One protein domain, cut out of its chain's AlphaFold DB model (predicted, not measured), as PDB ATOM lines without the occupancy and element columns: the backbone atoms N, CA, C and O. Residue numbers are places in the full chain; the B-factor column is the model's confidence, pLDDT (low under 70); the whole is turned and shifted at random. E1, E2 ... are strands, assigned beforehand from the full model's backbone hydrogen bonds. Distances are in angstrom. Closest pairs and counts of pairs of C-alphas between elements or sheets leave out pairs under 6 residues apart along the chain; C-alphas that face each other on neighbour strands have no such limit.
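This is residues 673 to 740 of the 849 residues of the protein "Peptidase S74 domain-containing protein" of Ruminiclostridium hungatei (UniProt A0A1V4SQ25). There is little regular structure here: a long, bent hairpin of two strands, E1 and E2, runs along the length, with long unnamed stretches before and after it. The leading stretch folds beside E1, where residues 686 to 687 pair with it. The printed part has 68 residues, no named helix and 16 residues in E1 then E2, an antiparallel sheet, class all strand. It is loose, radius of gyration of the C-alphas 13.8 A, and only just elongated, 37 by 25 by 23 A.

From residue 673, pass to C-alpha 699 at (160.160, 143.023, 123.144); there E1, residues 699 to 706, begins, 20.5 A long. E2, residues 716 to 723, is 20.8 A long and ends at C-alpha 723, (157.154, 138.908, 124.875).

Residues 686 to 687 pair antiparallel with 701 to 702 of E1. E1 and E2 form a hairpin, antiparallel at 166 degrees; find N 703 and O 719 within hydrogen-bond range at 2.9 A. E1 bends by 63 degrees at residue 702, E2 by 52 degrees at 720.

The C-alphas of Gly 713 and Tyr 732, the two farthest apart, are 38.2 A apart. The printed part has no cut; E1 to E2 is a short link. Residues 725 to 735 have pLDDT under 70.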
ATOM      1  N   ALA A 673     150.254 155.466 103.628       87.62
ATOM      2  CA  ALA A 673     150.716 154.316 104.391       87.62
ATOM      3  C   ALA A 673     152.237 154.316 104.618       87.62
ATOM      4  O   ALA A 673     153.016 154.703 103.746       87.62
ATOM      5  N   ILE A 674     152.641 153.792 105.775       89.19
ATOM      6  CA  ILE A 674     154.004 153.325 106.031       89.19
ATOM      7  C   ILE A 674     154.062 151.873 105.552       89.19
ATOM      8  O   ILE A 674     153.168 151.093 105.878       89.19
ATOM      9  N   VAL A 675     155.095 151.509 104.788       90.12
ATOM     10  CA  VAL A 675     155.341 150.128 104.345       90.12
ATOM     11  C   VAL A 675     156.571 149.598 105.086       90.12
ATOM     12  O   VAL A 675     157.695 149.884 104.670       90.12
ATOM     13  N   PRO A 676     156.397 148.875 106.209       89.94
ATOM     14  CA  PRO A 676     157.507 148.267 106.933       89.94
ATOM     15  C   PRO A 676     158.163 147.142 106.126       89.94
ATOM     16  O   PRO A 676     157.571 146.589 105.198       89.94
ATOM     17  N   SER A 677     159.380 146.761 106.507       90.88
ATOM     18  CA  SER A 677     160.074 145.638 105.875       90.88
ATOM     19  C   SER A 677     159.416 144.292 106.217       90.88
ATOM     20  O   SER A 677     158.893 144.094 107.314       90.88
ATOM     21  N   VAL A 678     159.471 143.350 105.276       89.75
ATOM     22  CA  VAL A 678     158.956 141.979 105.437       89.75
ATOM     23  C   VAL A 678     160.047 141.085 106.028       89.75
ATOM     24  O   VAL A 678     161.199 141.154 105.601       89.75
ATOM     25  N   GLY A 679     159.691 140.232 106.989       88.94
ATOM     26  CA  GLY A 679     160.589 139.248 107.599       88.94
ATOM     27  C   GLY A 679     160.276 138.968 109.071       88.94
ATOM     28  O   GLY A 679     159.558 139.722 109.723       88.94
ATOM     29  N   SER A 680     160.797 137.856 109.590       87.06
ATOM     30  CA  SER A 680     160.609 137.431 110.987       87.06
ATOM     31  C   SER A 680     161.725 137.913 111.929       87.06
ATOM     32  O   SER A 680     161.603 137.789 113.152       87.06
ATOM     33  N   GLY A 681     162.801 138.487 111.381       84.88
ATOM     34  CA  GLY A 681     163.960 138.960 112.133       84.88
ATOM     35  C   GLY A 681     163.675 140.191 112.997       84.88
ATOM     36  O   GLY A 681     162.640 140.846 112.887       84.88
ATOM     37  N   ASP A 682     164.625 140.523 113.868       82.31
ATOM     38  CA  ASP A 682     164.508 141.640 114.820       82.31
ATOM     39  C   ASP A 682     164.538 143.035 114.172       82.31
ATOM     40  O   ASP A 682     164.121 144.007 114.792       82.31
ATOM     41  N   ASN A 683     164.997 143.135 112.922       83.81
ATOM     42  CA  ASN A 683     165.046 144.388 112.158       83.81
ATOM     43  C   ASN A 683     163.898 144.495 111.139       83.81
ATOM     44  O   ASN A 683     163.934 145.347 110.248       83.81
ATOM     45  N   ASN A 684     162.919 143.590 111.219       89.62
ATOM     46  CA  ASN A 684     161.794 143.545 110.299       89.62
ATOM     47  C   ASN A 684     160.525 144.132 110.914       89.62
ATOM     48  O   ASN A 684     160.266 143.972 112.105       89.62
ATOM     49  N   GLY A 685     159.705 144.757 110.072       90.50
ATOM     50  CA  GLY A 685     158.428 145.316 110.487       90.50
ATOM     51  C   GLY A 685     158.564 146.619 111.275       90.50
ATOM     52  O   GLY A 685     159.454 147.431 111.019       90.50
ATOM     53  N   ILE A 686     157.641 146.827 112.213       91.38
ATOM     54  CA  ILE A 686     157.705 147.907 113.201       91.38
ATOM     55  C   ILE A 686     158.148 147.278 114.514       91.38
ATOM     56  O   ILE A 686     157.450 146.421 115.056       91.38
ATOM     57  N   THR A 687     159.300 147.699 115.023       87.31
ATOM     58  CA  THR A 687     159.863 147.184 116.271       87.31
ATOM     59  C   THR A 687     160.016 148.292 117.295       87.31
ATOM     60  O   THR A 687     160.222 149.460 116.961       87.31
ATOM     61  N   PHE A 688     159.885 147.917 118.563       86.44
ATOM     62  CA  PHE A 688     160.113 148.806 119.693       86.44
ATOM     63  C   PHE A 688     161.458 148.461 120.349       86.44
ATOM     64  O   PHE A 688     161.902 147.311 120.251       86.44
ATOM     65  N   PRO A 689     162.134 149.421 121.007       84.06
ATOM     66  CA  PRO A 689     163.400 149.148 121.676       84.06
ATOM     67  C   PRO A 689     163.265 148.017 122.704       84.06
ATOM     68  O   PRO A 689     162.403 148.074 123.582       84.06
ATOM     69  N   LYS A 690     164.131 147.004 122.606       83.50
ATOM     70  CA  LYS A 690     164.193 145.909 123.584       83.50
ATOM     71  C   LYS A 690     164.673 146.435 124.935       83.50
ATOM     72  O   LYS A 690     165.590 147.255 124.970       83.50
ATOM     73  N   ASN A 691     164.084 145.940 126.024       80.44
ATOM     74  CA  ASN A 691     164.465 146.279 127.402       80.44
ATOM     75  C   ASN A 691     164.564 147.801 127.658       80.44
ATOM     76  O   ASN A 691     165.483 148.253 128.343       80.44
ATOM     77  N   TYR A 692     163.662 148.615 127.085       80.62
ATOM     78  CA  TYR A 692     163.743 150.087 127.158       80.62
ATOM     79  C   TYR A 692     163.866 150.618 128.603       80.62
ATOM     80  O   TYR A 692     164.530 151.627 128.829       80.62
ATOM     81  N   TYR A 693     163.279 149.916 129.580       77.06
ATOM     82  CA  TYR A 693     163.349 150.243 131.011       77.06
ATOM     83  C   TYR A 693     164.288 149.328 131.837       77.06
ATOM     84  O   TYR A 693     164.279 149.405 133.064       77.06
ATOM     85  N   GLY A 694     165.130 148.502 131.200       72.44
ATOM     86  CA  GLY A 694     166.014 147.511 131.844       72.44
ATOM     87  C   GLY A 694     165.502 146.064 131.729       72.44
ATOM     88  O   GLY A 694     164.460 145.840 131.132       72.44
ATOM     89  N   GLY A 695     166.243 145.085 132.274       71.38
ATOM     90  CA  GLY A 695     165.875 143.655 132.242       71.38
ATOM     91  C   GLY A 695     166.394 142.862 131.029       71.38
ATOM     92  O   GLY A 695     167.245 143.341 130.273       71.38
ATOM     93  N   THR A 696     165.908 141.627 130.876       70.69
ATOM     94  CA  THR A 696     166.075 140.776 129.685       70.69
ATOM     95  C   THR A 696     164.699 140.361 129.161       70.69
ATOM     96  O   THR A 696     163.725 140.465 129.883       70.69
ATOM     97  N   GLY A 697     164.602 139.913 127.905       71.38
ATOM     98  CA  GLY A 697     163.381 139.271 127.393       71.38
ATOM     99  C   GLY A 697     162.276 140.188 126.844       71.38
ATOM    100  O   GLY A 697     161.486 139.708 126.029       71.38
ATOM    101  N   ASP A 698     162.264 141.483 127.178       78.12
ATOM    102  CA  ASP A 698     161.194 142.406 126.771       78.12
ATOM    103  C   ASP A 698     161.312 142.840 125.305       78.12
ATOM    104  O   ASP A 698     162.292 143.473 124.883       78.12
ATOM    105  N   ALA A 699     160.273 142.557 124.521       84.50
ATOM    106  CA  ALA A 699     160.160 143.023 123.144       84.50
ATOM    107  C   ALA A 699     158.698 143.195 122.713       84.50
ATOM    108  O   ALA A 699     157.815 142.438 123.107       84.50
ATOM    109  N   ALA A 700     158.463 144.174 121.838       87.31
ATOM    110  CA  ALA A 700     157.188 144.370 121.155       87.31
ATOM    111  C   ALA A 700     157.429 144.602 119.661       87.31
ATOM    112  O   ALA A 700     158.419 145.238 119.271       87.31
ATOM    113  N   TRP A 701     156.542 144.076 118.819       90.69
ATOM    114  CA  TRP A 701     156.683 144.184 117.370       90.69
ATOM    115  C   TRP A 701     155.368 143.997 116.612       90.69
ATOM    116  O   TRP A 701     154.411 143.385 117.088       90.69
ATOM    117  N   ILE A 702     155.373 144.490 115.375       92.94
ATOM    118  CA  ILE A 702     154.417 144.148 114.326       92.94
ATOM    119  C   ILE A 702     155.235 143.640 113.142       92.94
ATOM    120  O   ILE A 702     155.947 144.417 112.502       92.94
ATOM    121  N   LYS A 703     155.152 142.339 112.863       92.31
ATOM    122  CA  LYS A 703     155.924 141.672 111.809       92.31
ATOM    123  C   LYS A 703     154.998 141.059 110.777       92.31
ATOM    124  O   LYS A 703     153.962 140.498 111.110       92.31
ATOM    125  N   TYR A 704     155.414 141.126 109.520       91.81
ATOM    126  CA  TYR A 704     154.737 140.464 108.415       91.81
ATOM    127  C   TYR A 704     155.747 139.574 107.698       91.81
ATOM    128  O   TYR A 704     156.777 140.068 107.235       91.81
ATOM    129  N   TYR A 705     155.506 138.265 107.663       91.88
ATOM    130  CA  TYR A 705     156.467 137.297 107.129       91.88
ATOM    131  C   TYR A 705     155.799 136.047 106.561       91.88
ATOM    132  O   TYR A 705     154.661 135.729 106.890       91.88
ATOM    133  N   SER A 706     156.531 135.337 105.703       91.75
ATOM    134  CA  SER A 706     156.123 134.033 105.181       91.75
ATOM    135  C   SER A 706     156.376 132.952 106.232       91.75
ATOM    136  O   SER A 706     157.514 132.746 106.660       91.75
ATOM    137  N   ASP A 707     155.318 132.288 106.686       88.50
ATOM    138  CA  ASP A 707     155.371 131.310 107.764       88.50
ATOM    139  C   ASP A 707     155.781 129.930 107.237       88.50
ATOM    140  O   ASP A 707     154.999 129.193 106.629       88.50
ATOM    141  N   LEU A 708     157.039 129.570 107.492       86.38
ATOM    142  CA  LEU A 708     157.623 128.297 107.069       86.38
ATOM    143  C   LEU A 708     156.935 127.086 107.712       86.38
ATOM    144  O   LEU A 708     156.835 126.042 107.069       86.38
ATOM    145  N   ASN A 709     156.392 127.220 108.928       85.75
ATOM    146  CA  ASN A 709     155.671 126.129 109.598       85.75
ATOM    147  C   ASN A 709     154.317 125.849 108.934       85.75
ATOM    148  O   ASN A 709     153.746 124.774 109.107       85.75
ATOM    149  N   ARG A 710     153.817 126.807 108.145       85.56
ATOM    150  CA  ARG A 710     152.598 126.692 107.340       85.56
ATOM    151  C   ARG A 710     152.888 126.415 105.862       85.56
ATOM    152  O   ARG A 710     151.980 126.513 105.047       85.56
ATOM    153  N   GLY A 711     154.124 126.045 105.516       81.44
ATOM    154  CA  GLY A 711     154.537 125.706 104.151       81.44
ATOM    155  C   GLY A 711     155.225 126.836 103.377       81.44
ATOM    156  O   GLY A 711     155.621 126.615 102.235       81.44
ATOM    157  N   GLY A 712     155.413 128.021 103.975       81.88
ATOM    158  CA  GLY A 712     156.113 129.153 103.354       81.88
ATOM    159  C   GLY A 712     155.404 129.725 102.116       81.88
ATOM    160  O   GLY A 712     154.226 129.459 101.872       81.88
ATOM    161  N   GLY A 713     156.113 130.546 101.338       83.81
ATOM    162  CA  GLY A 713     155.570 131.231 100.159       83.81
ATOM    163  C   GLY A 713     154.431 132.195 100.507       83.81
ATOM    164  O   GLY A 713     154.619 133.117 101.299       83.81
ATOM    165  N   GLU A 714     153.255 131.956  99.927       85.06
ATOM    166  CA  GLU A 714     152.042 132.774 100.093       85.06
ATOM    167  C   GLU A 714     151.382 132.638 101.477       85.06
ATOM    168  O   GLU A 714     150.462 133.388 101.803       85.06
ATOM    169  N   ASN A 715     151.858 131.717 102.322       88.75
ATOM    170  CA  ASN A 715     151.375 131.544 103.692       88.75
ATOM    171  C   ASN A 715     151.911 132.650 104.609       88.75
ATOM    172  O   ASN A 715     152.781 132.424 105.448       88.75
ATOM    173  N   MET A 716     151.411 133.865 104.418       89.50
ATOM    174  CA  MET A 716     151.834 135.038 105.168       89.50
ATOM    175  C   MET A 716     151.172 135.090 106.552       89.50
ATOM    176  O   MET A 716     149.978 134.818 106.701       89.50
ATOM    177  N   THR A 717     151.943 135.497 107.558       89.44
ATOM    178  CA  THR A 717     151.487 135.750 108.926       89.44
ATOM    179  C   THR A 717     151.777 137.208 109.278       89.44
ATOM    180  O   THR A 717     152.913 137.671 109.171       89.44
ATOM    181  N   LEU A 718     150.732 137.936 109.687       91.44
ATOM    182  CA  LEU A 718     150.867 139.191 110.423       91.44
ATOM    183  C   LEU A 718     150.888 138.852 111.912       91.44
ATOM    184  O   LEU A 718     149.872 138.442 112.471       91.44
ATOM    185  N   GLU A 719     152.041 139.018 112.541       89.56
ATOM    186  CA  GLU A 719     152.231 138.798 113.966       89.56
ATOM    187  C   GLU A 719     152.295 140.147 114.681       89.56
ATOM    188  O   GLU A 719     153.184 140.964 114.429       89.56
ATOM    189  N   ILE A 720     151.342 140.367 115.583       91.56
ATOM    190  CA  ILE A 720     151.400 141.443 116.570       91.56
ATOM    191  C   ILE A 720     151.777 140.764 117.878       91.56
ATOM    192  O   ILE A 720     150.990 139.985 118.416       91.56
ATOM    193  N   GLY A 721     153.000 141.009 118.334       87.50
ATOM    194  CA  GLY A 721     153.614 140.257 119.417       87.50
ATOM    195  C   GLY A 721     154.099 141.153 120.545       87.50
ATOM    196  O   GLY A 721     154.571 142.271 120.324       87.50
ATOM    197  N   ILE A 722     153.987 140.621 121.757       85.19
ATOM    198  CA  ILE A 722     154.677 141.113 122.943       85.19
ATOM    199  C   ILE A 722     155.245 139.899 123.680       85.19
ATOM    200  O   ILE A 722     154.566 138.873 123.786       85.19
ATOM    201  N   SER A 723     156.492 139.981 124.131       78.94
ATOM    202  CA  SER A 723     157.154 138.908 124.875       78.94
ATOM    203  C   SER A 723     157.831 139.432 126.125       78.94
ATOM    204  O   SER A 723     158.440 140.496 126.084       78.94
ATOM    205  N   ASN A 724     157.790 138.589 127.155       71.94
ATOM    206  CA  ASN A 724     158.423 138.765 128.457       71.94
ATOM    207  C   ASN A 724     159.261 137.505 128.783       71.94
ATOM    208  O   ASN A 724     159.187 136.502 128.059       71.94
ATOM    209  N   ASP A 725     160.039 137.536 129.863       69.56
ATOM    210  CA  ASP A 725     160.898 136.453 130.344       69.56
ATOM    211  C   ASP A 725     160.171 135.096 130.490       69.56
ATOM    212  O   ASP A 725     159.000 134.982 130.870       69.56
ATOM    213  N   VAL A 726     160.903 134.014 130.209       59.75
ATOM    214  CA  VAL A 726     160.393 132.635 130.272       59.75
ATOM    215  C   VAL A 726     160.113 132.234 131.729       59.75
ATOM    216  O   VAL A 726     161.026 132.198 132.548       59.75
ATOM    217  N   GLY A 727     158.864 131.872 132.047       57.56
ATOM    218  CA  GLY A 727     158.479 131.292 133.347       57.56
ATOM    219  C   GLY A 727     157.653 132.185 134.283       57.56
ATOM    220  O   GLY A 727     157.254 131.724 135.347       57.56
ATOM    221  N   THR A 728     157.335 133.422 133.896       54.22
ATOM    222  CA  THR A 728     156.509 134.362 134.694       54.22
ATOM    223  C   THR A 728     155.073 134.537 134.157       54.22
ATOM    224  O   THR A 728     154.225 135.167 134.789       54.22
ATOM    225  N   GLY A 729     154.756 133.949 132.999       54.84
ATOM    226  CA  GLY A 729     153.591 134.301 132.179       54.84
ATOM    227  C   GLY A 729     152.333 133.449 132.369       54.84
ATOM    228  O   GLY A 729     151.915 132.747 131.450       54.84
ATOM    229  N   GLY A 730     151.681 133.552 133.526       56.56
ATOM    230  CA  GLY A 730     150.248 133.250 133.659       56.56
ATOM    231  C   GLY A 730     149.415 134.537 133.646       56.56
ATOM    232  O   GLY A 730     149.939 135.602 133.969       56.56
ATOM    233  N   TYR A 731     148.105 134.451 133.368       53.97
ATOM    234  CA  TYR A 731     147.143 135.576 133.467       53.97
ATOM    235  C   TYR A 731     147.251 136.356 134.802       53.97
ATOM    236  O   TYR A 731     146.932 137.539 134.869       53.97
ATOM    237  N   TYR A 732     147.770 135.695 135.843       53.72
ATOM    238  CA  TYR A 732     147.930 136.198 137.206       53.72
ATOM    239  C   TYR A 732     149.360 136.651 137.585       53.72
ATOM    240  O   TYR A 732     149.533 137.243 138.645       53.72
ATOM    241  N   GLY A 733     150.380 136.401 136.752       53.16
ATOM    242  CA  GLY A 733     151.806 136.557 137.104       53.16
ATOM    243  C   GLY A 733     152.485 137.862 136.668       53.16
ATOM    244  O   GLY A 733     153.693 137.988 136.821       53.16
ATOM    245  N   GLY A 734     151.736 138.830 136.124       59.69
ATOM    246  CA  GLY A 734     152.316 140.081 135.613       59.69
ATOM    247  C   GLY A 734     152.864 139.998 134.185       59.69
ATOM    248  O   GLY A 734     153.645 140.857 133.798       59.69
ATOM    249  N   GLY A 735     152.440 139.000 133.404       66.19
ATOM    250  CA  GLY A 735     152.822 138.877 131.998       66.19
ATOM    251  C   GLY A 735     152.344 140.041 131.122       66.19
ATOM    252  O   GLY A 735     151.357 140.727 131.421       66.19
ATOM    253  N   ASP A 736     153.041 140.224 130.006       72.88
ATOM    254  CA  ASP A 736     152.758 141.267 129.031       72.88
ATOM    255  C   ASP A 736     151.409 141.067 128.338       72.88
ATOM    256  O   ASP A 736     150.948 139.945 128.110       72.88
ATOM    257  N   ARG A 737     150.737 142.173 128.002       77.38
ATOM    258  CA  ARG A 737     149.367 142.142 127.477       77.38
ATOM    259  C   ARG A 737     149.250 142.888 126.164       77.38
ATOM    260  O   ARG A 737     149.507 144.086 126.103       77.38
ATOM    261  N   ILE A 738     148.695 142.207 125.167       85.06
ATOM    262  CA  ILE A 738     148.072 142.867 124.022       85.06
ATOM    263  C   ILE A 738     146.647 143.240 124.433       85.06
ATOM    264  O   ILE A 738     145.820 142.373 124.718       85.06
ATOM    265  N   ARG A 739     146.357 144.543 124.500       82.69
ATOM    266  CA  ARG A 739     145.010 145.070 124.754       82.69
ATOM    267  C   ARG A 739     144.429 145.628 123.462       82.69
ATOM    268  O   ARG A 739     144.978 146.571 122.904       82.69
ATOM    269  N   LEU A 740     143.295 145.083 123.034       84.69
ATOM    270  CA  LEU A 740     142.512 145.617 121.922       84.69
ATOM    271  C   LEU A 740     141.354 146.435 122.497       84.69
ATOM    272  O   LEU A 740     140.426 145.876 123.078       84.69
TER     273      LEU A 740